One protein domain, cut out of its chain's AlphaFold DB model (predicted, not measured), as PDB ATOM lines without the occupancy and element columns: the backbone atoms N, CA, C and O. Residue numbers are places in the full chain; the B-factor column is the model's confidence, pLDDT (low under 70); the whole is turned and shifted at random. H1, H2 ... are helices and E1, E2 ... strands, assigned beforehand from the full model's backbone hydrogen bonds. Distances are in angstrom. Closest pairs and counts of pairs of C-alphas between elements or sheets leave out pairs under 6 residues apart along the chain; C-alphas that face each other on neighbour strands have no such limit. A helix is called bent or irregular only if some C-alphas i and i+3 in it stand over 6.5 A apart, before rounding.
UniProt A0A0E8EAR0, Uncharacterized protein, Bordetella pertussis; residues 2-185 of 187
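What this domain is: This is residues 2 to 185 of the 187 residues of an uncharacterized protein of Bordetella pertussis (UniProt A0A0E8EAR0). A five-stranded sheet with H2 and H4 over one face and the short helix H1 over the other makes the body, and the long, bent hairpin of E5 and E6 reaches away from it as an arm that makes the longest axis. At the far end from that arm residues 57 to 62, of which 57 and 58 belong to H4, and residues 64 to 71 stick out, and the small strand pair of E7 and E8 packs on H1 through E8. The printed part has 184 residues, with six named helices and nine named strands in the order H1 E1 H2 H3 E2 H4 E3 E4 E5 E6 E7 H5 H6 E8 E9, mixed in class; the large sheet, E1 E9 E4 E2 E3, is mixed. It is loose, with a radius of gyration of the C-alphas of 21.1 A, and spans 75 by 43 by 37 A.

How they stand to each other: Start at H1, residues 2 to 5, over E9, residues 178 to 184, at a height over the sheet of 8.5 A; its Ser 5 and Ile 180 have the closest C-alphas, 6.3 A. E9 is parallel to E1, residues 11 to 13 (N 12 to O 180, 2.9 A), and antiparallel to E4, residues 95 to 102 (N 98 to O 181, 2.9 A). E2, residues 39 to 44, is antiparallel to E4 (N 43 to O 99, 2.8 A) and parallel to E3, residues 78 to 81 (N 42 to O 78, 2.8 A). H2, residues 22 to 30, is on the opposite face of the sheet from H1, at a height over the sheet of 8.0 A; the closest C-alphas of H2 and E9 are those of Ala 28 and Ala 181, 5.7 A apart. H3, residues 33 to 38, is irregular, C-alphas 34 and 37 being 7.1 A apart; E1, H2, H3 and E2 form a split strand-helix-strand unit, two strands running the same way with E9 and E4 between them, its crossover right-handed. H4, residues 46 to 58, on the same face as H2, stands up from the sheet at 61 degrees; E2, H4 and E3 form a right-handed strand-helix-strand unit. Next look at the hairpin of E5, residues 106 to 121, and E6, residues 128 to 141, antiparallel (N 117 to O 132, 2.8 A); E5 bends by 57 degrees at residue 112. E7, residues 144 to 146, is antiparallel to E8, residues 166 to 168 (N 145 to O 167, 2.8 A); Ala 3 and Trp 166 are the closest C-alphas of H1 and E8, 5.2 A. H5, residues 148 to 151, and H6, residues 157 to 160, are not on the sheet. Every O i to N i+4 pair is within hydrogen-bond range in H2 and H4; H3 has 0 of 2, but 2 of 3 O i to N i+3 pairs; H1, H5 and H6 are too short for an i+4 pair.

Where its parts are: Find C-alpha 2 at (136.774, 95.068, 118.079), where H1 begins. H4 runs 18.7 A, E4 22.9 A, E5 41.8 A, E6 41.4 A. E9 runs 20.7 A to C-alpha 184 at (152.731, 102.462, 121.893).

The domain as a whole: The C-alphas of Gln 61 and Gly 123, the two farthest apart, are 75.7 A apart. The printed part has no cut. The links H4 to E3 and E3 to E4 are long. Residues 59 to 76 have pLDDT under 70; the mean of the printed part is 82.5.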
ATOM      1  N   ALA A   2     136.500  96.479 117.817       83.56
ATOM      2  CA  ALA A   2     136.774  95.068 118.079       83.56
ATOM      3  C   ALA A   2     136.760  94.184 116.817       83.56
ATOM      4  O   ALA A   2     137.743  93.495 116.553       83.56
ATOM      5  N   ALA A   3     135.709  94.302 115.995       85.12
ATOM      6  CA  ALA A   3     135.569  93.580 114.726       85.12
ATOM      7  C   ALA A   3     136.765  93.765 113.771       85.12
ATOM      8  O   ALA A   3     137.294  92.799 113.225       85.12
ATOM      9  N   ILE A   4     137.228  95.010 113.600       88.56
ATOM     10  CA  ILE A   4     138.345  95.344 112.705       88.56
ATOM     11  C   ILE A   4     139.667  94.847 113.301       88.56
ATOM     12  O   ILE A   4     140.447  94.202 112.607       88.56
ATOM     13  N   SER A   5     139.906  95.086 114.597       89.12
ATOM     14  CA  SER A   5     141.146  94.672 115.269       89.12
ATOM     15  C   SER A   5     141.316  93.160 115.397       89.12
ATOM     16  O   SER A   5     142.443  92.692 115.531       89.12
ATOM     17  N   ASN A   6     140.223  92.393 115.343       90.31
ATOM     18  CA  ASN A   6     140.278  90.931 115.321       90.31
ATOM     19  C   ASN A   6     140.841  90.389 113.992       90.31
ATOM     20  O   ASN A   6     141.328  89.265 113.918       90.31
ATOM     21  N   GLN A   7     140.811  91.191 112.923       90.75
ATOM     22  CA  GLN A   7     141.335  90.799 111.620       90.75
ATOM     23  C   GLN A   7     142.793  91.245 111.480       90.75
ATOM     24  O   GLN A   7     143.091  92.425 111.268       90.75
ATOM     25  N   ALA A   8     143.720  90.285 111.523       88.50
ATOM     26  CA  ALA A   8     145.150  90.552 111.351       88.50
ATOM     27  C   ALA A   8     145.477  91.219 110.000       88.50
ATOM     28  O   ALA A   8     146.420  91.999 109.895       88.50
ATOM     29  N   THR A   9     144.675  90.962 108.964       90.25
ATOM     30  CA  THR A   9     144.837  91.587 107.646       90.25
ATOM     31  C   THR A   9     144.383  93.046 107.599       90.25
ATOM     32  O   THR A   9     144.860  93.767 106.734       90.25
ATOM     33  N   ALA A  10     143.534  93.507 108.527       90.06
ATOM     34  CA  ALA A  10     143.131  94.914 108.665       90.06
ATOM     35  C   ALA A  10     143.945  95.683 109.715       90.06
ATOM     36  O   ALA A  10     143.751  96.887 109.887       90.06
ATOM     37  N   THR A  11     144.823  94.991 110.443       93.50
ATOM     38  CA  THR A  11     145.509  95.534 111.614       93.50
ATOM     39  C   THR A  11     146.989  95.745 111.329       93.50
ATOM     40  O   THR A  11     147.704  94.834 110.911       93.50
ATOM     41  N   VAL A  12     147.473  96.949 111.616       93.94
ATOM     42  CA  VAL A  12     148.902  97.250 111.726       93.94
ATOM     43  C   VAL A  12     149.199  97.542 113.185       93.94
ATOM     44  O   VAL A  12     148.772  98.560 113.717       93.94
ATOM     45  N   ASN A  13     149.925  96.638 113.838       92.25
ATOM     46  CA  ASN A  13     150.329  96.806 115.226       92.25
ATOM     47  C   ASN A  13     151.850  96.951 115.320       92.25
ATOM     48  O   ASN A  13     152.595  96.003 115.066       92.25
ATOM     49  N   VAL A  14     152.298  98.148 115.686       91.38
ATOM     50  CA  VAL A  14     153.712  98.497 115.858       91.38
ATOM     51  C   VAL A  14     154.072  98.778 117.313       91.38
ATOM     52  O   VAL A  14     155.185  99.231 117.571       91.38
ATOM     53  N   SER A  15     153.182  98.485 118.268       89.00
ATOM     54  CA  SER A  15     153.347  98.874 119.674       89.00
ATOM     55  C   SER A  15     154.601  98.317 120.347       89.00
ATOM     56  O   SER A  15     155.160  98.949 121.234       89.00
ATOM     57  N   ALA A  16     155.122  97.180 119.883       87.25
ATOM     58  CA  ALA A  16     156.394  96.647 120.372       87.25
ATOM     59  C   ALA A  16     157.617  97.484 119.936       87.25
ATOM     60  O   ALA A  16     158.689  97.381 120.529       87.25
ATOM     61  N   LYS A  17     157.484  98.299 118.884       85.62
ATOM     62  CA  LYS A  17     158.587  99.021 118.234       85.62
ATOM     63  C   LYS A  17     158.485 100.526 118.458       85.62
ATOM     64  O   LYS A  17     159.418 101.127 118.988       85.62
ATOM     65  N   THR A  18     157.354 101.123 118.098       89.25
ATOM     66  CA  THR A  18     157.160 102.577 118.051       89.25
ATOM     67  C   THR A  18     155.717 102.967 118.387       89.25
ATOM     68  O   THR A  18     154.833 102.116 118.507       89.25
ATOM     69  N   GLY A  19     155.482 104.265 118.551       88.56
ATOM     70  CA  GLY A  19     154.139 104.821 118.630       88.56
ATOM     71  C   GLY A  19     153.547 105.096 117.249       88.56
ATOM     72  O   GLY A  19     154.156 104.830 116.213       88.56
ATOM     73  N   LEU A  20     152.347 105.666 117.222       90.19
ATOM     74  CA  LEU A  20     151.681 106.017 115.965       90.19
ATOM     75  C   LEU A  20     152.423 107.157 115.250       90.19
ATOM     76  O   LEU A  20     152.805 108.144 115.884       90.19
ATOM     77  N   THR A  21     152.643 106.996 113.943       87.31
ATOM     78  CA  THR A  21     153.309 107.960 113.050       87.31
ATOM     79  C   THR A  21     152.586 108.019 111.704       87.31
ATOM     80  O   THR A  21     151.812 107.114 111.379       87.31
ATOM     81  N   TYR A  22     152.879 109.027 110.878       84.44
ATOM     82  CA  TYR A  22     152.337 109.103 109.514       84.44
ATOM     83  C   TYR A  22     152.620 107.855 108.667       84.44
ATOM     84  O   TYR A  22     151.734 107.408 107.940       84.44
ATOM     85  N   SER A  23     153.807 107.248 108.793       87.06
ATOM     86  CA  SER A  23     154.119 106.026 108.040       87.06
ATOM     87  C   SER A  23     153.258 104.854 108.507       87.06
ATOM     88  O   SER A  23     152.745 104.117 107.679       87.06
ATOM     89  N   VAL A  24     153.032 104.723 109.817       89.75
ATOM     90  CA  VAL A  24     152.214 103.642 110.389       89.75
ATOM     91  C   VAL A  24     150.754 103.769 109.942       89.75
ATOM     92  O   VAL A  24     150.104 102.763 109.662       89.75
ATOM     93  N   LEU A  25     150.237 104.998 109.842       89.25
ATOM     94  CA  LEU A  25     148.898 105.255 109.300       89.25
ATOM     95  C   LEU A  25     148.821 104.886 107.811       89.25
ATOM     96  O   LEU A  25     147.870 104.224 107.397       89.25
ATOM     97  N   ASN A  26     149.834 105.254 107.023       88.75
ATOM     98  CA  ASN A  26     149.913 104.877 105.613       88.75
ATOM     99  C   ASN A  26     150.019 103.352 105.426       88.75
ATOM    100  O   ASN A  26     149.327 102.790 104.582       88.75
ATOM    101  N   ASP A  27     150.807 102.664 106.254       90.19
ATOM    102  CA  ASP A  27     150.922 101.201 106.244       90.19
ATOM    103  C   ASP A  27     149.584 100.528 106.574       90.19
ATOM    104  O   ASP A  27     149.245  99.489 106.003       90.19
ATOM    105  N   ALA A  28     148.797 101.126 107.473       89.94
ATOM    106  CA  ALA A  28     147.445 100.663 107.753       89.94
ATOM    107  C   ALA A  28     146.537 100.841 106.531       89.94
ATOM    108  O   ALA A  28     145.835  99.902 106.167       89.94
ATOM    109  N   HIS A  29     146.579 101.983 105.839       89.12
ATOM    110  CA  HIS A  29     145.810 102.173 104.599       89.12
ATOM    111  C   HIS A  29     146.263 101.222 103.485       89.12
ATOM    112  O   HIS A  29     145.425 100.704 102.748       89.12
ATOM    113  N   ALA A  30     147.558 100.910 103.409       88.94
ATOM    114  CA  ALA A  30     148.111  99.963 102.446       88.94
ATOM    115  C   ALA A  30     147.556  98.537 102.614       88.94
ATOM    116  O   ALA A  30     147.544  97.776 101.648       88.94
ATOM    117  N   LYS A  31     147.012  98.173 103.787       89.62
ATOM    118  CA  LYS A  31     146.286  96.901 103.975       89.62
ATOM    119  C   LYS A  31     145.034  96.784 103.106       89.62
ATOM    120  O   LYS A  31     144.640  95.673 102.766       89.62
ATOM    121  N   PHE A  32     144.434  97.910 102.721       87.88
ATOM    122  CA  PHE A  32     143.344  97.947 101.744       87.88
ATOM    123  C   PHE A  32     143.849  97.962 100.292       87.88
ATOM    124  O   PHE A  32     143.059  97.764  99.372       87.88
ATOM    125  N   GLY A  33     145.153  98.142 100.063       86.88
ATOM    126  CA  GLY A  33     145.771  98.099  98.740       86.88
ATOM    127  C   GLY A  33     145.189  99.132  97.774       86.88
ATOM    128  O   GLY A  33     145.085 100.317  98.093       86.88
ATOM    129  N   ASP A  34     144.780  98.667  96.599       83.31
ATOM    130  CA  ASP A  34     144.075  99.435  95.565       83.31
ATOM    131  C   ASP A  34     142.743 100.031  96.053       83.31
ATOM    132  O   ASP A  34     142.327 101.084  95.576       83.31
ATOM    133  N   SER A  35     142.125  99.438  97.078       86.88
ATOM    134  CA  SER A  35     140.915  99.962  97.724       86.88
ATOM    135  C   SER A  35     141.192 100.992  98.826       86.88
ATOM    136  O   SER A  35     140.258 101.452  99.481       86.88
ATOM    137  N   SER A  36     142.445 101.401  99.057       84.25
ATOM    138  CA  SER A  36     142.801 102.412 100.076       84.25
ATOM    139  C   SER A  36     142.158 103.787  99.831       84.25
ATOM    140  O   SER A  36     141.944 104.561 100.774       84.25
ATOM    141  N   GLY A  37     141.774 104.076  98.583       83.81
ATOM    142  CA  GLY A  37     140.976 105.248  98.216       83.81
ATOM    143  C   GLY A  37     139.562 105.253  98.810       83.81
ATOM    144  O   GLY A  37     138.978 106.319  98.968       83.81
ATOM    145  N   LEU A  38     139.024 104.091  99.206       87.69
ATOM    146  CA  LEU A  38     137.701 103.985  99.838       87.69
ATOM    147  C   LEU A  38     137.695 104.430 101.304       87.69
ATOM    148  O   LEU A  38     136.623 104.666 101.864       87.69
ATOM    149  N   ILE A  39     138.866 104.517 101.939       87.56
ATOM    150  CA  ILE A  39     139.000 105.020 103.307       87.56
ATOM    151  C   ILE A  39     138.818 106.538 103.255       87.56
ATOM    152  O   ILE A  39     139.611 107.233 102.622       87.56
ATOM    153  N   VAL A  40     137.792 107.053 103.925       87.69
ATOM    154  CA  VAL A  40     137.402 108.473 103.860       87.69
ATOM    155  C   VAL A  40     137.736 109.243 105.133       87.69
ATOM    156  O   VAL A  40     137.912 110.458 105.078       87.69
ATOM    157  N   ALA A  41     137.841 108.555 106.273       86.25
ATOM    158  CA  ALA A  41     138.065 109.198 107.560       86.25
ATOM    159  C   ALA A  41     139.066 108.439 108.433       86.25
ATOM    160  O   ALA A  41     139.057 107.207 108.470       86.25
ATOM    161  N   ASN A  42     139.884 109.184 109.175       87.75
ATOM    162  CA  ASN A  42     140.709 108.673 110.260       87.75
ATOM    163  C   ASN A  42     140.140 109.141 111.604       87.75
ATOM    164  O   ASN A  42     140.040 110.343 111.842       87.75
ATOM    165  N   VAL A  43     139.799 108.208 112.489       88.69
ATOM    166  CA  VAL A  43     139.331 108.498 113.852       88.69
ATOM    167  C   VAL A  43     140.471 108.248 114.832       88.69
ATOM    168  O   VAL A  43     141.042 107.153 114.844       88.69
ATOM    169  N   MET A  44     140.812 109.249 115.639       89.12
ATOM    170  CA  MET A  44     141.951 109.199 116.560       89.12
ATOM    171  C   MET A  44     141.722 110.021 117.831       89.12
ATOM    172  O   MET A  44     140.836 110.872 117.880       89.12
ATOM    173  N   SER A  45     142.535 109.775 118.862       89.25
ATOM    174  CA  SER A  45     142.516 110.581 120.085       89.25
ATOM    175  C   SER A  45     143.257 111.906 119.897       89.25
ATOM    176  O   SER A  45     144.131 112.034 119.033       89.25
ATOM    177  N   GLY A  46     142.955 112.890 120.750       83.38
ATOM    178  CA  GLY A  46     143.654 114.180 120.742       83.38
ATOM    179  C   GLY A  46     145.164 114.038 120.955       83.38
ATOM    180  O   GLY A  46     145.951 114.713 120.297       83.38
ATOM    181  N   GLN A  47     145.586 113.093 121.802       86.12
ATOM    182  CA  GLN A  47     147.005 112.819 122.049       86.12
ATOM    183  C   GLN A  47     147.730 112.338 120.779       86.12
ATOM    184  O   GLN A  47     148.817 112.833 120.484       86.12
ATOM    185  N   VAL A  48     147.124 111.438 119.990       85.69
ATOM    186  CA  VAL A  48     147.687 111.014 118.692       85.69
ATOM    187  C   VAL A  48     147.748 112.188 117.719       85.69
ATOM    188  O   VAL A  48     148.765 112.390 117.061       85.69
ATOM    189  N   TYR A  49     146.681 112.984 117.645       85.31
ATOM    190  CA  TYR A  49     146.605 114.125 116.736       85.31
ATOM    191  C   TYR A  49     147.726 115.146 116.989       85.31
ATOM    192  O   TYR A  49     148.464 115.505 116.069       85.31
ATOM    193  N   HIS A  50     147.931 115.553 118.245       83.94
ATOM    194  CA  HIS A  50     149.013 116.475 118.605       83.94
ATOM    195  C   HIS A  50     150.404 115.878 118.375       83.94
ATOM    196  O   HIS A  50     151.328 116.598 117.993       83.94
ATOM    197  N   LYS A  51     150.559 114.563 118.548       85.06
ATOM    198  CA  LYS A  51     151.810 113.871 118.244       85.06
ATOM    199  C   LYS A  51     152.144 113.914 116.749       85.06
ATOM    200  O   LYS A  51     153.290 114.183 116.392       85.06
ATOM    201  N   LEU A  52     151.156 113.688 115.882       83.56
ATOM    202  CA  LEU A  52     151.315 113.798 114.428       83.56
ATOM    203  C   LEU A  52     151.683 115.234 114.020       83.56
ATOM    204  O   LEU A  52     152.635 115.432 113.270       83.56
ATOM    205  N   ILE A  53     151.037 116.247 114.607       81.38
ATOM    206  CA  ILE A  53     151.443 117.650 114.423       81.38
ATOM    207  C   ILE A  53     152.912 117.851 114.820       81.38
ATOM    208  O   ILE A  53     153.684 118.406 114.043       81.38
ATOM    209  N   GLY A  54     153.328 117.355 115.989       80.50
ATOM    210  CA  GLY A  54     154.721 117.429 116.435       80.50
ATOM    211  C   GLY A  54     155.707 116.811 115.436       80.50
ATOM    212  O   GLY A  54     156.764 117.385 115.184       80.50
ATOM    213  N   GLN A  55     155.346 115.692 114.798       79.69
ATOM    214  CA  GLN A  55     156.153 115.098 113.727       79.69
ATOM    215  C   GLN A  55     156.268 116.015 112.506       79.69
ATOM    216  O   GLN A  55     157.362 116.141 111.958       79.69
ATOM    217  N   ASN A  56     155.191 116.690 112.099       71.75
ATOM    218  CA  ASN A  56     155.247 117.662 111.003       71.75
ATOM    219  C   ASN A  56     156.156 118.855 111.322       71.75
ATOM    220  O   ASN A  56     156.912 119.287 110.456       71.75
ATOM    221  N   LEU A  57     156.139 119.350 112.564       73.00
ATOM    222  CA  LEU A  57     157.015 120.448 112.993       73.00
ATOM    223  C   LEU A  57     158.501 120.061 112.940       73.00
ATOM    224  O   LEU A  57     159.341 120.892 112.606       73.00
ATOM    225  N   VAL A  58     158.834 118.805 113.244       73.50
ATOM    226  CA  VAL A  58     160.213 118.294 113.159       73.50
ATOM    227  C   VAL A  58     160.659 118.098 111.702       73.50
ATOM    228  O   VAL A  58     161.830 118.297 111.388       73.50
ATOM    229  N   ASN A  59     159.738 117.766 110.793       63.12
ATOM    230  CA  ASN A  59     160.009 117.520 109.369       63.12
ATOM    231  C   ASN A  59     159.924 118.791 108.486       63.12
ATOM    232  O   ASN A  59     159.665 118.690 107.288       63.12
ATOM    233  N   ALA A  60     160.172 119.984 109.046       55.72
ATOM    234  CA  ALA A  60     159.983 121.317 108.440       55.72
ATOM    235  C   ALA A  60     160.701 121.620 107.094       55.72
ATOM    236  O   ALA A  60     160.661 122.753 106.627       55.72
ATOM    237  N   GLN A  61     161.337 120.650 106.431       55.03
ATOM    238  CA  GLN A  61     161.904 120.810 105.083       55.03
ATOM    239  C   GLN A  61     160.887 120.594 103.944       55.03
ATOM    240  O   GLN A  61     161.228 120.823 102.786       55.03
ATOM    241  N   GLN A  62     159.648 120.179 104.236       49.69
ATOM    242  CA  GLN A  62     158.581 120.006 103.233       49.69
ATOM    243  C   GLN A  62     157.249 120.649 103.654       49.69
ATOM    244  O   GLN A  62     156.174 120.146 103.327       49.69
ATOM    245  N   LEU A  63     157.304 121.782 104.367       55.00
ATOM    246  CA  LEU A  63     156.152 122.683 104.445       55.00
ATOM    247  C   LEU A  63     155.919 123.240 103.033       55.00
ATOM    248  O   LEU A  63     156.558 124.206 102.625       55.00
ATOM    249  N   PHE A  64     155.041 122.610 102.255       44.47
ATOM    250  CA  PHE A  64     154.516 123.246 101.055       44.47
ATOM    251  C   PHE A  64     153.666 124.443 101.499       44.47
ATOM    252  O   PHE A  64     152.507 124.303 101.881       44.47
ATOM    253  N   GLU A  65     154.281 125.625 101.494       44.88
ATOM    254  CA  GLU A  65     153.588 126.905 101.493       44.88
ATOM    255  C   GLU A  65     152.744 127.019 100.221       44.88
ATOM    256  O   GLU A  65     153.283 127.047  99.118       44.88
ATOM    257  N   TYR A  66     151.429 127.161 100.378       34.88
ATOM    258  CA  TYR A  66     150.609 127.998  99.504       34.88
ATOM    259  C   TYR A  66     149.460 128.585 100.339       34.88
ATOM    260  O   TYR A  66     148.525 127.884 100.705       34.88
ATOM    261  N   GLY A  67     149.563 129.881 100.661       37.38
ATOM    262  CA  GLY A  67     148.456 130.775 101.036       37.38
ATOM    263  C   GLY A  67     147.573 130.399 102.238       37.38
ATOM    264  O   GLY A  67     146.555 129.741 102.082       37.38
ATOM    265  N   ALA A  68     147.880 130.967 103.408       41.28
ATOM    266  CA  ALA A  68     146.947 131.276 104.510       41.28
ATOM    267  C   ALA A  68     146.090 130.151 105.136       41.28
ATOM    268  O   ALA A  68     145.267 130.442 106.003       41.28
ATOM    269  N   VAL A  69     146.299 128.882 104.790       39.31
ATOM    270  CA  VAL A  69     145.684 127.752 105.493       39.31
ATOM    271  C   VAL A  69     146.750 126.693 105.717       39.31
ATOM    272  O   VAL A  69     147.219 126.060 104.777       39.31
ATOM    273  N   THR A  70     147.139 126.479 106.973       37.84
ATOM    274  CA  THR A  70     147.913 125.300 107.366       37.84
ATOM    275  C   THR A  70     146.991 124.091 107.234       37.84
ATOM    276  O   THR A  70     146.343 123.670 108.191       37.84
ATOM    277  N   VAL A  71     146.863 123.550 106.022       40.50
ATOM    278  CA  VAL A  71     146.223 122.254 105.825       40.50
ATOM    279  C   VAL A  71     147.203 121.231 106.389       40.50
ATOM    280  O   VAL A  71     148.164 120.841 105.730       40.50
ATOM    281  N   VAL A  72     147.007 120.835 107.649       47.94
ATOM    282  CA  VAL A  72     147.624 119.617 108.185       47.94
ATOM    283  C   VAL A  72     146.926 118.462 107.477       47.94
ATOM    284  O   VAL A  72     145.961 117.893 107.983       47.94
ATOM    285  N   ASP A  73     147.357 118.198 106.245       48.00
ATOM    286  CA  ASP A  73     146.784 117.154 105.421       48.00
ATOM    287  C   ASP A  73     147.262 115.797 105.943       48.00
ATOM    288  O   ASP A  73     148.382 115.352 105.686       48.00
ATOM    289  N   ILE A  74     146.427 115.138 106.743       56.84
ATOM    290  CA  ILE A  74     146.662 113.756 107.156       56.84
ATOM    291  C   ILE A  74     146.187 112.860 105.998       56.84
ATOM    292  O   ILE A  74     145.119 112.251 106.055       56.84
ATOM    293  N   LEU A  75     147.007 112.782 104.943       61.25
ATOM    294  CA  LEU A  75     146.849 111.881 103.788       61.25
ATOM    295  C   LEU A  75     145.595 112.110 102.912       61.25
ATOM    296  O   LEU A  75     145.066 111.158 102.337       61.25
ATOM    297  N   GLY A  76     145.087 113.334 102.811       62.09
ATOM    298  CA  GLY A  76     143.926 113.699 101.993       62.09
ATOM    299  C   GLY A  76     142.588 113.228 102.561       62.09
ATOM    300  O   GLY A  76     141.596 113.191 101.834       62.09
ATOM    301  N   LYS A  77     142.550 112.796 103.831       74.31
ATOM    302  CA  LYS A  77     141.377 112.171 104.463       74.31
ATOM    303  C   LYS A  77     140.881 112.996 105.645       74.31
ATOM    304  O   LYS A  77     141.667 113.593 106.376       74.31
ATOM    305  N   THR A  78     139.571 112.970 105.881       79.50
ATOM    306  CA  THR A  78     138.957 113.668 107.017       79.50
ATOM    307  C   THR A  78     139.483 113.103 108.332       79.50
ATOM    308  O   THR A  78     139.549 111.888 108.513       79.50
ATOM    309  N   VAL A  79     139.831 113.970 109.277       81.44
ATOM    310  CA  VAL A  79     140.315 113.562 110.601       81.44
ATOM    311  C   VAL A  79     139.250 113.877 111.635       81.44
ATOM    312  O   VAL A  79     138.828 115.021 111.773       81.44
ATOM    313  N   VAL A  80     138.827 112.853 112.366       83.94
ATOM    314  CA  VAL A  80     137.888 112.970 113.478       83.94
ATOM    315  C   VAL A  80     138.666 112.753 114.767       83.94
ATOM    316  O   VAL A  80     139.188 111.665 115.017       83.94
ATOM    317  N   VAL A  81     138.747 113.803 115.579       85.31
ATOM    318  CA  VAL A  81     139.421 113.765 116.878       85.31
ATOM    319  C   VAL A  81     138.372 113.599 117.966       85.31
ATOM    320  O   VAL A  81     137.474 114.427 118.093       85.31
ATOM    321  N   THR A  82     138.475 112.527 118.747       85.62
ATOM    322  CA  THR A  82     137.550 112.248 119.851       85.62
ATOM    323  C   THR A  82     138.269 111.544 120.991       85.62
ATOM    324  O   THR A  82     139.114 110.679 120.763       85.62
ATOM    325  N   ASP A  83     137.908 111.877 122.225       80.06
ATOM    326  CA  ASP A  83     138.437 111.210 123.415       80.06
ATOM    327  C   ASP A  83     137.566 110.002 123.780       80.06
ATOM    328  O   ASP A  83     136.829 109.989 124.761       80.06
ATOM    329  N   ALA A  84     137.561 109.002 122.895       83.56
ATOM    330  CA  ALA A  84     136.818 107.770 123.120       83.56
ATOM    331  C   ALA A  84     137.691 106.761 123.890       83.56
ATOM    332  O   ALA A  84     138.780 106.434 123.403       83.56
ATOM    333  N   PRO A  85     137.210 106.170 125.004       84.50
ATOM    334  CA  PRO A  85     137.966 105.174 125.768       84.50
ATOM    335  C   PRO A  85     138.450 103.994 124.920       84.50
ATOM    336  O   PRO A  85     139.537 103.475 125.135       84.50
ATOM    337  N   ALA A  86     137.689 103.606 123.891       85.56
ATOM    338  CA  ALA A  86     138.042 102.507 122.995       85.56
ATOM    339  C   ALA A  86     139.320 102.752 122.154       85.56
ATOM    340  O   ALA A  86     139.925 101.787 121.669       85.56
ATOM    341  N   LEU A  87     139.744 104.013 121.984       85.94
ATOM    342  CA  LEU A  87     140.963 104.403 121.256       85.94
ATOM    343  C   LEU A  87     142.242 104.236 122.089       85.94
ATOM    344  O   LEU A  87     143.341 104.331 121.541       85.94
ATOM    345  N   TYR A  88     142.107 103.945 123.380       90.12
ATOM    346  CA  TYR A  88     143.208 103.697 124.297       90.12
ATOM    347  C   TYR A  88     143.051 102.316 124.941       90.12
ATOM    348  O   TYR A  88     141.944 101.866 125.219       90.12
ATOM    349  N   ALA A  89     144.149 101.604 125.167       87.69
ATOM    350  CA  ALA A  89     144.132 100.391 125.975       87.69
ATOM    351  C   ALA A  89     145.278 100.425 126.980       87.69
ATOM    352  O   ALA A  89     146.433 100.639 126.611       87.69
ATOM    353  N   THR A  90     144.949 100.214 128.250       85.81
ATOM    354  CA  THR A  90     145.935 100.096 129.321       85.81
ATOM    355  C   THR A  90     146.640  98.742 129.240       85.81
ATOM    356  O   THR A  90     146.018  97.720 128.948       85.81
ATOM    357  N   GLY A  91     147.953  98.724 129.466       81.00
ATOM    358  CA  GLY A  91     148.761  97.510 129.374       81.00
ATOM    359  C   GLY A  91     150.261  97.789 129.433       81.00
ATOM    360  O   GLY A  91     150.691  98.893 129.764       81.00
ATOM    361  N   THR A  92     151.061  96.783 129.075       80.19
ATOM    362  CA  THR A  92     152.525  96.894 129.000       80.19
ATOM    363  C   THR A  92     152.998  96.578 127.575       80.19
ATOM    364  O   THR A  92     153.178  95.401 127.259       80.19
ATOM    365  N   PRO A  93     153.219  97.579 126.699       86.00
ATOM    366  CA  PRO A  93     152.984  99.017 126.886       86.00
ATOM    367  C   PRO A  93     151.503  99.408 126.756       86.00
ATOM    368  O   PRO A  93     150.685  98.647 126.236       86.00
ATOM    369  N   ASN A  94     151.170 100.626 127.190       90.75
ATOM    370  CA  ASN A  94     149.878 101.235 126.885       90.75
ATOM    371  C   ASN A  94     149.748 101.433 125.371       90.75
ATOM    372  O   ASN A  94     150.723 101.766 124.697       90.75
ATOM    373  N   LEU A  95     148.545 101.250 124.835       91.50
ATOM    374  CA  LEU A  95     148.296 101.257 123.399       91.50
ATOM    375  C   LEU A  95     147.383 102.413 123.005       91.50
ATOM    376  O   LEU A  95     146.341 102.630 123.621       91.50
ATOM    377  N   GLN A  96     147.732 103.080 121.912       92.06
ATOM    378  CA  GLN A  96     146.846 103.984 121.191       92.06
ATOM    379  C   GLN A  96     146.418 103.372 119.867       92.06
ATOM    380  O   GLN A  96     147.176 102.637 119.229       92.06
ATOM    381  N   LYS A  97     145.199 103.703 119.443       93.06
ATOM    382  CA  LYS A  97     144.575 103.159 118.241       93.06
ATOM    383  C   LYS A  97     144.068 104.281 117.338       93.06
ATOM    384  O   LYS A  97     143.516 105.267 117.817       93.06
ATOM    385  N   VAL A  98     144.216 104.097 116.029       90.50
ATOM    386  CA  VAL A  98     143.647 104.960 114.982       90.50
ATOM    387  C   VAL A  98     142.847 104.089 114.031       90.50
ATOM    388  O   VAL A  98     143.347 103.063 113.572       90.50
ATOM    389  N   LEU A  99     141.619 104.494 113.723       91.31
ATOM    390  CA  LEU A  99     140.753 103.790 112.778       91.31
ATOM    391  C   LEU A  99     140.759 104.511 111.440       91.31
ATOM    392  O   LEU A  99     140.432 105.690 111.402       91.31
ATOM    393  N   GLY A 100     141.047 103.798 110.355       90.69
ATOM    394  CA  GLY A 100     140.746 104.251 109.001       90.69
ATOM    395  C   GLY A 100     139.421 103.643 108.561       90.69
ATOM    396  O   GLY A 100     139.345 102.428 108.409       90.69
ATOM    397  N   LEU A 101     138.384 104.456 108.370       90.94
ATOM    398  CA  LEU A 101     137.028 103.998 108.061       90.94
ATOM    399  C   LEU A 101     136.639 104.299 106.615       90.94
ATOM    400  O   LEU A 101     136.947 105.367 106.078       90.94
ATOM    401  N   VAL A 102     135.916 103.361 106.004       91.56
ATOM    402  CA  VAL A 102     135.278 103.564 104.698       91.56
ATOM    403  C   VAL A 102     133.902 104.213 104.845       91.56
ATOM    404  O   VAL A 102     133.296 104.206 105.919       91.56
ATOM    405  N   ALA A 103     133.361 104.742 103.749       87.50
ATOM    406  CA  ALA A 103     131.982 105.222 103.735       87.50
ATOM    407  C   ALA A 103     130.991 104.087 104.080       87.50
ATOM    408  O   ALA A 103     131.068 102.980 103.528       87.50
ATOM    409  N   GLY A 104     130.064 104.372 105.003       86.88
ATOM    410  CA  GLY A 104     129.092 103.396 105.508       86.88
ATOM    411  C   GLY A 104     129.709 102.285 106.364       86.88
ATOM    412  O   GLY A 104     129.191 101.173 106.373       86.88
ATOM    413  N   ALA A 105     130.843 102.539 107.028       85.56
ATOM    414  CA  ALA A 105     131.516 101.552 107.877       85.56
ATOM    415  C   ALA A 105     130.641 101.031 109.032       85.56
ATOM    416  O   ALA A 105     130.731  99.850 109.375       85.56
ATOM    417  N   ALA A 106     129.807 101.899 109.607       87.25
ATOM    418  CA  ALA A 106     128.835 101.558 110.636       87.25
ATOM    419  C   ALA A 106     127.497 102.246 110.346       87.25
ATOM    420  O   ALA A 106     127.478 103.406 109.927       87.25
ATOM    421  N   THR A 107     126.403 101.539 110.606       86.19
ATOM    422  CA  THR A 107     125.033 102.044 110.489       86.19
ATOM    423  C   THR A 107     124.290 101.710 111.770       86.19
ATOM    424  O   THR A 107     124.329 100.566 112.217       86.19
ATOM    425  N   VAL A 108     123.610 102.696 112.347       85.00
ATOM    426  CA  VAL A 108     122.690 102.486 113.466       85.00
ATOM    427  C   VAL A 108     121.271 102.603 112.928       85.00
ATOM    428  O   VAL A 108     120.966 103.547 112.198       85.00
ATOM    429  N   SER A 109     120.425 101.634 113.254       85.19
ATOM    430  CA  SER A 109     119.001 101.626 112.925       85.19
ATOM    431  C   SER A 109     118.185 101.631 114.208       85.19
ATOM    432  O   SER A 109     118.512 100.910 115.145       85.19
ATOM    433  N   ASP A 110     117.122 102.420 114.245       80.88
ATOM    434  CA  ASP A 110     116.188 102.426 115.370       80.88
ATOM    435  C   ASP A 110     115.309 101.163 115.340       80.88
ATOM    436  O   ASP A 110     114.848 100.756 114.269       80.88
ATOM    437  N   GLY A 111     115.112 100.529 116.499       72.62
ATOM    438  CA  GLY A 111     114.192  99.402 116.679       72.62
ATOM    439  C   GLY A 111     112.725  99.836 116.710       72.62
ATOM    440  O   GLY A 111     111.840  99.016 116.467       72.62
ATOM    441  N   GLY A 112     112.465 101.130 116.930       74.62
ATOM    442  CA  GLY A 112     111.125 101.716 116.922       74.62
ATOM    443  C   GLY A 112     110.297 101.396 118.168       74.62
ATOM    444  O   GLY A 112     109.102 101.699 118.198       74.62
ATOM    445  N   ASP A 113     110.907 100.800 119.192       80.38
ATOM    446  CA  ASP A 113     110.313 100.514 120.488       80.38
ATOM    447  C   ASP A 113     110.924 101.422 121.565       80.38
ATOM    448  O   ASP A 113     112.117 101.408 121.844       80.38
ATOM    449  N   LEU A 114     110.081 102.242 122.189       80.62
ATOM    450  CA  LEU A 114     110.416 102.957 123.415       80.62
ATOM    451  C   LEU A 114     109.369 102.575 124.452       80.62
ATOM    452  O   LEU A 114     108.202 102.953 124.337       80.62
ATOM    453  N   ILE A 115     109.780 101.809 125.455       83.31
ATOM    454  CA  ILE A 115     108.916 101.372 126.547       83.31
ATOM    455  C   ILE A 115     109.282 102.193 127.771       83.31
ATOM    456  O   ILE A 115     110.371 102.058 128.318       83.31
ATOM    457  N   THR A 116     108.369 103.053 128.211       86.69
ATOM    458  CA  THR A 116     108.574 103.890 129.397       86.69
ATOM    459  C   THR A 116     107.686 103.421 130.538       86.69
ATOM    460  O   THR A 116     106.478 103.267 130.350       86.69
ATOM    461  N   ASN A 117     108.256 103.273 131.729       86.44
ATOM    462  CA  ASN A 117     107.526 103.017 132.961       86.44
ATOM    463  C   ASN A 117     107.766 104.160 133.954       86.44
ATOM    464  O   ASN A 117     108.907 104.533 134.226       86.44
ATOM    465  N   ILE A 118     106.676 104.714 134.484       86.44
ATOM    466  CA  ILE A 118     106.707 105.714 135.551       86.44
ATOM    467  C   ILE A 118     105.975 105.115 136.738       86.44
ATOM    468  O   ILE A 118     104.756 104.956 136.699       86.44
ATOM    469  N   GLU A 119     106.709 104.810 137.801       86.81
ATOM    470  CA  GLU A 119     106.128 104.299 139.035       86.81
ATOM    471  C   GLU A 119     106.275 105.350 140.132       86.81
ATOM    472  O   GLU A 119     107.352 105.893 140.370       86.81
ATOM    473  N   THR A 120     105.169 105.667 140.801       85.31
ATOM    474  CA  THR A 120     105.188 106.512 141.999       85.31
ATOM    475  C   THR A 120     104.878 105.637 143.199       85.31
ATOM    476  O   THR A 120     103.795 105.059 143.281       85.31
ATOM    477  N   SER A 121     105.830 105.541 144.125       82.31
ATOM    478  CA  SER A 121     105.711 104.718 145.325       82.31
ATOM    479  C   SER A 121     105.440 105.579 146.562       82.31
ATOM    480  O   SER A 121     106.067 106.619 146.785       82.31
ATOM    481  N   ASN A 122     104.480 105.127 147.372       75.88
ATOM    482  CA  ASN A 122     104.074 105.753 148.632       75.88
ATOM    483  C   ASN A 122     104.475 104.857 149.819       75.88
ATOM    484  O   ASN A 122     104.620 103.648 149.662       75.88
ATOM    485  N   GLY A 123     104.620 105.431 151.022       77.12
ATOM    486  CA  GLY A 123     104.965 104.684 152.248       77.12
ATOM    487  C   GLY A 123     106.399 104.876 152.762       77.12
ATOM    488  O   GLY A 123     106.785 104.235 153.735       77.12
ATOM    489  N   LYS A 124     107.171 105.778 152.147       71.62
ATOM    490  CA  LYS A 124     108.452 106.292 152.661       71.62
ATOM    491  C   LYS A 124     108.276 107.697 153.252       71.62
ATOM    492  O   LYS A 124     107.229 108.315 153.071       71.62
ATOM    493  N   GLU A 125     109.304 108.229 153.922       79.25
ATOM    494  CA  GLU A 125     109.302 109.612 154.450       79.25
ATOM    495  C   GLU A 125     109.052 110.675 153.358       79.25
ATOM    496  O   GLU A 125     108.592 111.778 153.653       79.25
ATOM    497  N   ARG A 126     109.325 110.345 152.087       77.94
ATOM    498  CA  ARG A 126     109.014 111.157 150.904       77.94
ATOM    499  C   ARG A 126     108.444 110.279 149.789       77.94
ATOM    500  O   ARG A 126     108.769 109.098 149.711       77.94
ATOM    501  N   ILE A 127     107.626 110.873 148.921       82.25
ATOM    502  CA  ILE A 127     107.167 110.233 147.679       82.25
ATOM    503  C   ILE A 127     108.378 110.059 146.760       82.25
ATOM    504  O   ILE A 127     109.124 111.017 146.534       82.25
ATOM    505  N   GLU A 128     108.560 108.853 146.235       85.00
ATOM    506  CA  GLU A 128     109.582 108.547 145.238       85.00
ATOM    507  C   GLU A 128     108.908 108.240 143.902       85.00
ATOM    508  O   GLU A 128     107.977 107.434 143.837       85.00
ATOM    509  N   THR A 129     109.400 108.868 142.838       84.38
ATOM    510  CA  THR A 129     108.991 108.579 141.462       84.38
ATOM    511  C   THR A 129     110.188 108.011 140.717       84.38
ATOM    512  O   THR A 129     111.237 108.655 140.655       84.38
ATOM    513  N   THR A 130     110.039 106.819 140.153       86.19
ATOM    514  CA  THR A 130     111.032 106.195 139.279       86.19
ATOM    515  C   THR A 130     110.587 106.330 137.829       86.19
ATOM    516  O   THR A 130     109.412 106.178 137.500       86.19
ATOM    517  N   PHE A 131     111.541 106.659 136.960       88.38
ATOM    518  CA  PHE A 131     111.364 106.671 135.513       88.38
ATOM    519  C   PHE A 131     112.310 105.631 134.924       88.38
ATOM    520  O   PHE A 131     113.513 105.667 135.184       88.38
ATOM    521  N   GLN A 132     111.760 104.708 134.147       86.38
ATOM    522  CA  GLN A 132     112.503 103.708 133.394       86.38
ATOM    523  C   GLN A 132     112.123 103.832 131.925       86.38
ATOM    524  O   GLN A 132     110.953 104.038 131.606       86.38
ATOM    525  N   ALA A 133     113.111 103.730 131.046       84.06
ATOM    526  CA  ALA A 133     112.917 103.751 129.609       84.06
ATOM    527  C   ALA A 133     113.816 102.693 128.974       84.06
ATOM    528  O   ALA A 133     115.039 102.787 129.085       84.06
ATOM    529  N   ASP A 134     113.193 101.738 128.298       83.38
ATOM    530  CA  ASP A 134     113.857 100.696 127.527       83.38
ATOM    531  C   ASP A 134     113.663 100.978 126.039       83.38
ATOM    532  O   ASP A 134     112.584 101.398 125.610       83.38
ATOM    533  N   TYR A 135     114.715 100.765 125.253       80.06
ATOM    534  CA  TYR A 135     114.692 100.940 123.806       80.06
ATOM    535  C   TYR A 135     115.616  99.935 123.126       80.06
ATOM    536  O   TYR A 135     116.633  99.533 123.700       80.06
ATOM    537  N   THR A 136     115.289  99.571 121.887       81.06
ATOM    538  CA  THR A 136     116.129  98.710 121.055       81.06
ATOM    539  C   THR A 136     116.713  99.504 119.894       81.06
ATOM    540  O   THR A 136     116.059 100.333 119.269       81.06
ATOM    541  N   PHE A 137     117.969  99.228 119.556       81.50
ATOM    542  CA  PHE A 137     118.589  99.711 118.328       81.50
ATOM    543  C   PHE A 137     119.394  98.589 117.675       81.50
ATOM    544  O   PHE A 137     119.947  97.715 118.341       81.50
ATOM    545  N   GLY A 138     119.466  98.619 116.351       83.06
ATOM    546  CA  GLY A 138     120.328  97.757 115.555       83.06
ATOM    547  C   GLY A 138     121.647  98.451 115.230       83.06
ATOM    548  O   GLY A 138     121.674  99.639 114.903       83.06
ATOM    549  N   LEU A 139     122.746  97.700 115.275       84.69
ATOM    550  CA  LEU A 139     124.064  98.141 114.827       84.69
ATOM    551  C   LEU A 139     124.548  97.226 113.701       84.69
ATOM    552  O   LEU A 139     124.771  96.036 113.903       84.69
ATOM    553  N   GLY A 140     124.760  97.796 112.518       86.00
ATOM    554  CA  GLY A 140     125.382  97.120 111.385       86.00
ATOM    555  C   GLY A 140     126.825  97.574 111.198       86.00
ATOM    556  O   GLY A 140     127.090  98.774 111.128       86.00
ATOM    557  N   LEU A 141     127.756  96.625 111.063       90.31
ATOM    558  CA  LEU A 141     129.143  96.893 110.677       90.31
ATOM    559  C   LEU A 141     129.430  96.306 109.297       90.31
ATOM    560  O   LEU A 141     129.185  95.132 109.029       90.31
ATOM    561  N   LYS A 142     129.990  97.116 108.401       91.56
ATOM    562  CA  LYS A 142     130.219  96.695 107.017       91.56
ATOM    563  C   LYS A 142     131.183  95.506 106.938       91.56
ATOM    564  O   LYS A 142     132.331  95.596 107.369       91.56
ATOM    565  N   GLY A 143     130.720  94.407 106.342       89.06
ATOM    566  CA  GLY A 143     131.505  93.184 106.145       89.06
ATOM    567  C   GLY A 143     131.655  92.300 107.387       89.06
ATOM    568  O   GLY A 143     132.387  91.309 107.320       89.06
ATOM    569  N   TYR A 144     130.955  92.625 108.480       92.00
ATOM    570  CA  TYR A 144     130.922  91.843 109.714       92.00
ATOM    571  C   TYR A 144     129.481  91.537 110.128       92.00
ATOM    572  O   TYR A 144     128.588  92.354 109.922       92.00
ATOM    573  N   THR A 145     129.267  90.374 110.734       90.88
ATOM    574  CA  THR A 145     128.016  90.019 111.410       90.88
ATOM    575  C   THR A 145     128.275  89.814 112.894       90.88
ATOM    576  O   THR A 145     129.378  89.434 113.289       90.88
ATOM    577  N   TRP A 146     127.265  90.102 113.708       89.75
ATOM    578  CA  TRP A 146     127.279  89.756 115.122       89.75
ATOM    579  C   TRP A 146     127.027  88.257 115.285       89.75
ATOM    580  O   TRP A 146     126.138  87.716 114.622       89.75
ATOM    581  N   ASP A 147     127.800  87.602 116.148       88.06
ATOM    582  CA  ASP A 147     127.567  86.213 116.529       88.06
ATOM    583  C   ASP A 147     126.687  86.153 117.786       88.06
ATOM    584  O   ASP A 147     127.141  86.368 118.911       88.06
ATOM    585  N   GLU A 148     125.405  85.832 117.599       87.12
ATOM    586  CA  GLU A 148     124.452  85.672 118.704       87.12
ATOM    587  C   GLU A 148     124.752  84.455 119.595       87.12
ATOM    588  O   GLU A 148     124.278  84.412 120.732       87.12
ATOM    589  N   ALA A 149     125.518  83.466 119.115       84.75
ATOM    590  CA  ALA A 149     125.853  82.283 119.902       84.75
ATOM    591  C   ALA A 149     126.908  82.591 120.973       84.75
ATOM    592  O   ALA A 149     126.823  82.058 122.080       84.75
ATOM    593  N   THR A 150     127.879  83.453 120.661       81.50
ATOM    594  CA  THR A 150     128.946  83.854 121.595       81.50
ATOM    595  C   THR A 150     128.665  85.179 122.295       81.50
ATOM    596  O   THR A 150     128.968  85.313 123.478       81.50
ATOM    597  N   GLY A 151     128.070  86.146 121.593       77.94
ATOM    598  CA  GLY A 151     127.815  87.494 122.095       77.94
ATOM    599  C   GLY A 151     126.412  87.728 122.661       77.94
ATOM    600  O   GLY A 151     126.151  88.785 123.229       77.94
ATOM    601  N   GLY A 152     125.502  86.766 122.506       84.19
ATOM    602  CA  GLY A 152     124.126  86.886 122.976       84.19
ATOM    603  C   GLY A 152     123.279  87.873 122.163       84.19
ATOM    604  O   GLY A 152     123.754  88.594 121.286       84.19
ATOM    605  N   LYS A 153     121.973  87.881 122.450       80.94
ATOM    606  CA  LYS A 153     120.971  88.696 121.732       80.94
ATOM    607  C   LYS A 153     120.846  90.128 122.251       80.94
ATOM    608  O   LYS A 153     120.336  90.992 121.548       80.94
ATOM    609  N   SER A 154     121.301  90.367 123.477       82.44
ATOM    610  CA  SER A 154     121.268  91.669 124.147       82.44
ATOM    611  C   SER A 154     122.662  91.951 124.701       82.44
ATOM    612  O   SER A 154     122.904  91.709 125.884       82.44
ATOM    613  N   PRO A 155     123.602  92.357 123.832       84.62
ATOM    614  CA  PRO A 155     125.000  92.463 124.203       84.62
ATOM    615  C   PRO A 155     125.253  93.657 125.121       84.62
ATOM    616  O   PRO A 155     124.703  94.743 124.948       84.62
ATOM    617  N   THR A 156     126.149  93.458 126.073       86.75
ATOM    618  CA  THR A 156     126.767  94.497 126.892       86.75
ATOM    619  C   THR A 156     127.898  95.194 126.132       86.75
ATOM    620  O   THR A 156     128.466  94.655 125.178       86.75
ATOM    621  N   ASP A 157     128.316  96.371 126.604       82.00
ATOM    622  CA  ASP A 157     129.468  97.093 126.039       82.00
ATOM    623  C   ASP A 157     130.751  96.244 126.012       82.00
ATOM    624  O   ASP A 157     131.555  96.342 125.079       82.00
ATOM    625  N   ALA A 158     130.943  95.381 127.014       85.31
ATOM    626  CA  ALA A 158     132.086  94.477 127.083       85.31
ATOM    627  C   ALA A 158     132.036  93.403 125.982       85.31
ATOM    628  O   ALA A 158     133.057  93.098 125.357       85.31
ATOM    629  N   GLU A 159     130.852  92.866 125.694       87.06
ATOM    630  CA  GLU A 159     130.653  91.905 124.607       87.06
ATOM    631  C   GLU A 159     130.852  92.582 123.249       87.06
ATOM    632  O   GLU A 159     131.564  92.042 122.403       87.06
ATOM    633  N   LEU A 160     130.336  93.801 123.050       84.44
ATOM    634  CA  LEU A 160     130.563  94.581 121.824       84.44
ATOM    635  C   LEU A 160     132.052  94.893 121.595       84.44
ATOM    636  O   LEU A 160     132.519  94.956 120.449       84.44
ATOM    637  N   ALA A 161     132.811  95.077 122.677       85.94
ATOM    638  CA  ALA A 161     134.254  95.284 122.647       85.94
ATOM    639  C   ALA A 161     135.059  93.992 122.404       85.94
ATOM    640  O   ALA A 161     136.266  94.066 122.144       85.94
ATOM    641  N   THR A 162     134.414  92.825 122.433       87.94
ATOM    642  CA  THR A 162     135.065  91.528 122.256       87.94
ATOM    643  C   THR A 162     135.102  91.142 120.779       87.94
ATOM    644  O   THR A 162     134.085  90.925 120.131       87.94
ATOM    645  N   GLY A 163     136.312  91.070 120.214       86.44
ATOM    646  CA  GLY A 163     136.513  90.873 118.775       86.44
ATOM    647  C   GLY A 163     136.045  89.518 118.242       86.44
ATOM    648  O   GLY A 163     135.689  89.435 117.070       86.44
ATOM    649  N   THR A 164     136.028  88.483 119.083       88.62
ATOM    650  CA  THR A 164     135.587  87.128 118.717       88.62
ATOM    651  C   THR A 164     134.080  87.010 118.525       88.62
ATOM    652  O   THR A 164     133.654  86.062 117.889       88.62
ATOM    653  N   ASN A 165     133.298  87.977 119.013       90.75
ATOM    654  CA  ASN A 165     131.842  88.010 118.839       90.75
ATOM    655  C   ASN A 165     131.436  88.646 117.491       90.75
ATOM    656  O   ASN A 165     130.257  88.853 117.213       90.75
ATOM    657  N   TRP A 166     132.424  89.005 116.661       89.50
ATOM    658  CA  TRP A 166     132.235  89.593 115.339       89.50
ATOM    659  C   TRP A 166     132.833  88.692 114.264       89.50
ATOM    660  O   TRP A 166     134.058  88.603 114.113       89.50
ATOM    661  N   ASP A 167     131.967  88.119 113.439       90.12
ATOM    662  CA  ASP A 167     132.369  87.269 112.329       90.12
ATOM    663  C   ASP A 167     132.534  88.076 111.048       90.12
ATOM    664  O   ASP A 167     131.663  88.849 110.641       90.12
ATOM    665  N   LYS A 168     133.664  87.887 110.363       91.81
ATOM    666  CA  LYS A 168     133.879  88.489 109.044       91.81
ATOM    667  C   LYS A 168     133.129  87.676 107.993       91.81
ATOM    668  O   LYS A 168     133.539  86.569 107.655       91.81
ATOM    669  N   VAL A 169     132.098  88.277 107.411       91.31
ATOM    670  CA  VAL A 169     131.321  87.678 106.313       91.31
ATOM    671  C   VAL A 169     131.859  88.064 104.935       91.31
ATOM    672  O   VAL A 169     131.639  87.355 103.957       91.31
ATOM    673  N   ALA A 170     132.591  89.178 104.837       88.88
ATOM    674  CA  ALA A 170     133.210  89.594 103.583       88.88
ATOM    675  C   ALA A 170     134.376  88.669 103.194       88.88
ATOM    676  O   ALA A 170     135.276  88.404 103.997       88.88
ATOM    677  N   THR A 171     134.403  88.233 101.932       89.38
ATOM    678  CA  THR A 171     135.476  87.380 101.391       89.38
ATOM    679  C   THR A 171     136.839  88.076 101.441       89.38
ATOM    680  O   THR A 171     137.825  87.479 101.870       89.38
ATOM    681  N   ASP A 172     136.884  89.361 101.075       88.75
ATOM    682  CA  ASP A 172     138.086  90.199 101.123       88.75
ATOM    683  C   ASP A 172     137.956  91.263 102.226       88.75
ATOM    684  O   ASP A 172     136.887  91.843 102.432       88.75
ATOM    685  N   ILE A 173     139.065  91.542 102.917       88.62
ATOM    686  CA  ILE A 173     139.154  92.622 103.900       88.62
ATOM    687  C   ILE A 173     138.918  93.999 103.271       88.62
ATOM    688  O   ILE A 173     138.395  94.891 103.922       88.62
ATOM    689  N   LYS A 174     139.206  94.160 101.978       88.50
ATOM    690  CA  LYS A 174     138.964  95.408 101.240       88.50
ATOM    691  C   LYS A 174     137.491  95.812 101.180       88.50
ATOM    692  O   LYS A 174     137.181  96.968 100.905       88.50
ATOM    693  N   HIS A 175     136.580  94.867 101.419       88.31
ATOM    694  CA  HIS A 175     135.136  95.101 101.440       88.31
ATOM    695  C   HIS A 175     134.567  95.229 102.862       88.31
ATOM    696  O   HIS A 175     133.347  95.203 103.034       88.31
ATOM    697  N   THR A 176     135.416  95.382 103.884       92.19
ATOM    698  CA  THR A 176     134.982  95.573 105.275       92.19
ATOM    699  C   THR A 176     134.975  97.045 105.696       92.19
ATOM    700  O   THR A 176     135.261  97.954 104.916       92.19
ATOM    701  N   ALA A 177     134.595  97.289 106.952       90.81
ATOM    702  CA  ALA A 177     134.441  98.605 107.559       90.81
ATOM    703  C   ALA A 177     135.718  99.467 107.593       90.81
ATOM    704  O   ALA A 177     135.608 100.692 107.696       90.81
ATOM    705  N   GLY A 178     136.914  98.875 107.504       93.31
ATOM    706  CA  GLY A 178     138.154  99.646 107.483       93.31
ATOM    707  C   GLY A 178     139.370  98.935 108.071       93.31
ATOM    708  O   GLY A 178     139.414  97.710 108.165       93.31
ATOM    709  N   VAL A 179     140.350  99.740 108.480       93.56
ATOM    710  CA  VAL A 179     141.645  99.322 109.037       93.56
ATOM    711  C   VAL A 179     141.896  99.949 110.396       93.56
ATOM    712  O   VAL A 179     141.292 100.962 110.757       93.56
ATOM    713  N   ILE A 180     142.824  99.367 111.146       94.06
ATOM    714  CA  ILE A 180     143.262  99.904 112.428       94.06
ATOM    715  C   ILE A 180     144.787  99.923 112.523       94.06
ATOM    716  O   ILE A 180     145.464  98.937 112.231       94.06
ATOM    717  N   ALA A 181     145.320 101.059 112.958       93.81
ATOM    718  CA  ALA A 181     146.709 101.214 113.355       93.81
ATOM    719  C   ALA A 181     146.799 101.226 114.884       93.81
ATOM    720  O   ALA A 181     146.005 101.894 115.547       93.81
ATOM    721  N   ILE A 182     147.766 100.501 115.440       93.81
ATOM    722  CA  ILE A 182     148.005 100.388 116.878       93.81
ATOM    723  C   ILE A 182     149.475 100.689 117.147       93.81
ATOM    724  O   ILE A 182     150.357 100.093 116.526       93.81
ATOM    725  N   GLY A 183     149.737 101.592 118.083       93.12
ATOM    726  CA  GLY A 183     151.085 101.955 118.506       93.12
ATOM    727  C   GLY A 183     151.189 102.087 120.016       93.12
ATOM    728  O   GLY A 183     150.183 102.114 120.724       93.12
ATOM    729  N   ASP A 184     152.424 102.151 120.498       91.38
ATOM    730  CA  ASP A 184     152.731 102.462 121.893       91.38
ATOM    731  C   ASP A 184     152.286 103.896 122.209       91.38
ATOM    732  O   ASP A 184     152.570 104.815 121.442       91.38
ATOM    733  N   ALA A 185     151.573 104.083 123.317       88.62
ATOM    734  CA  ALA A 185     151.094 105.384 123.771       88.62
ATOM    735  C   ALA A 185     152.205 106.278 124.344       88.62
ATOM    736  O   ALA A 185     152.043 107.493 124.420       88.62
TER     737      ALA A 185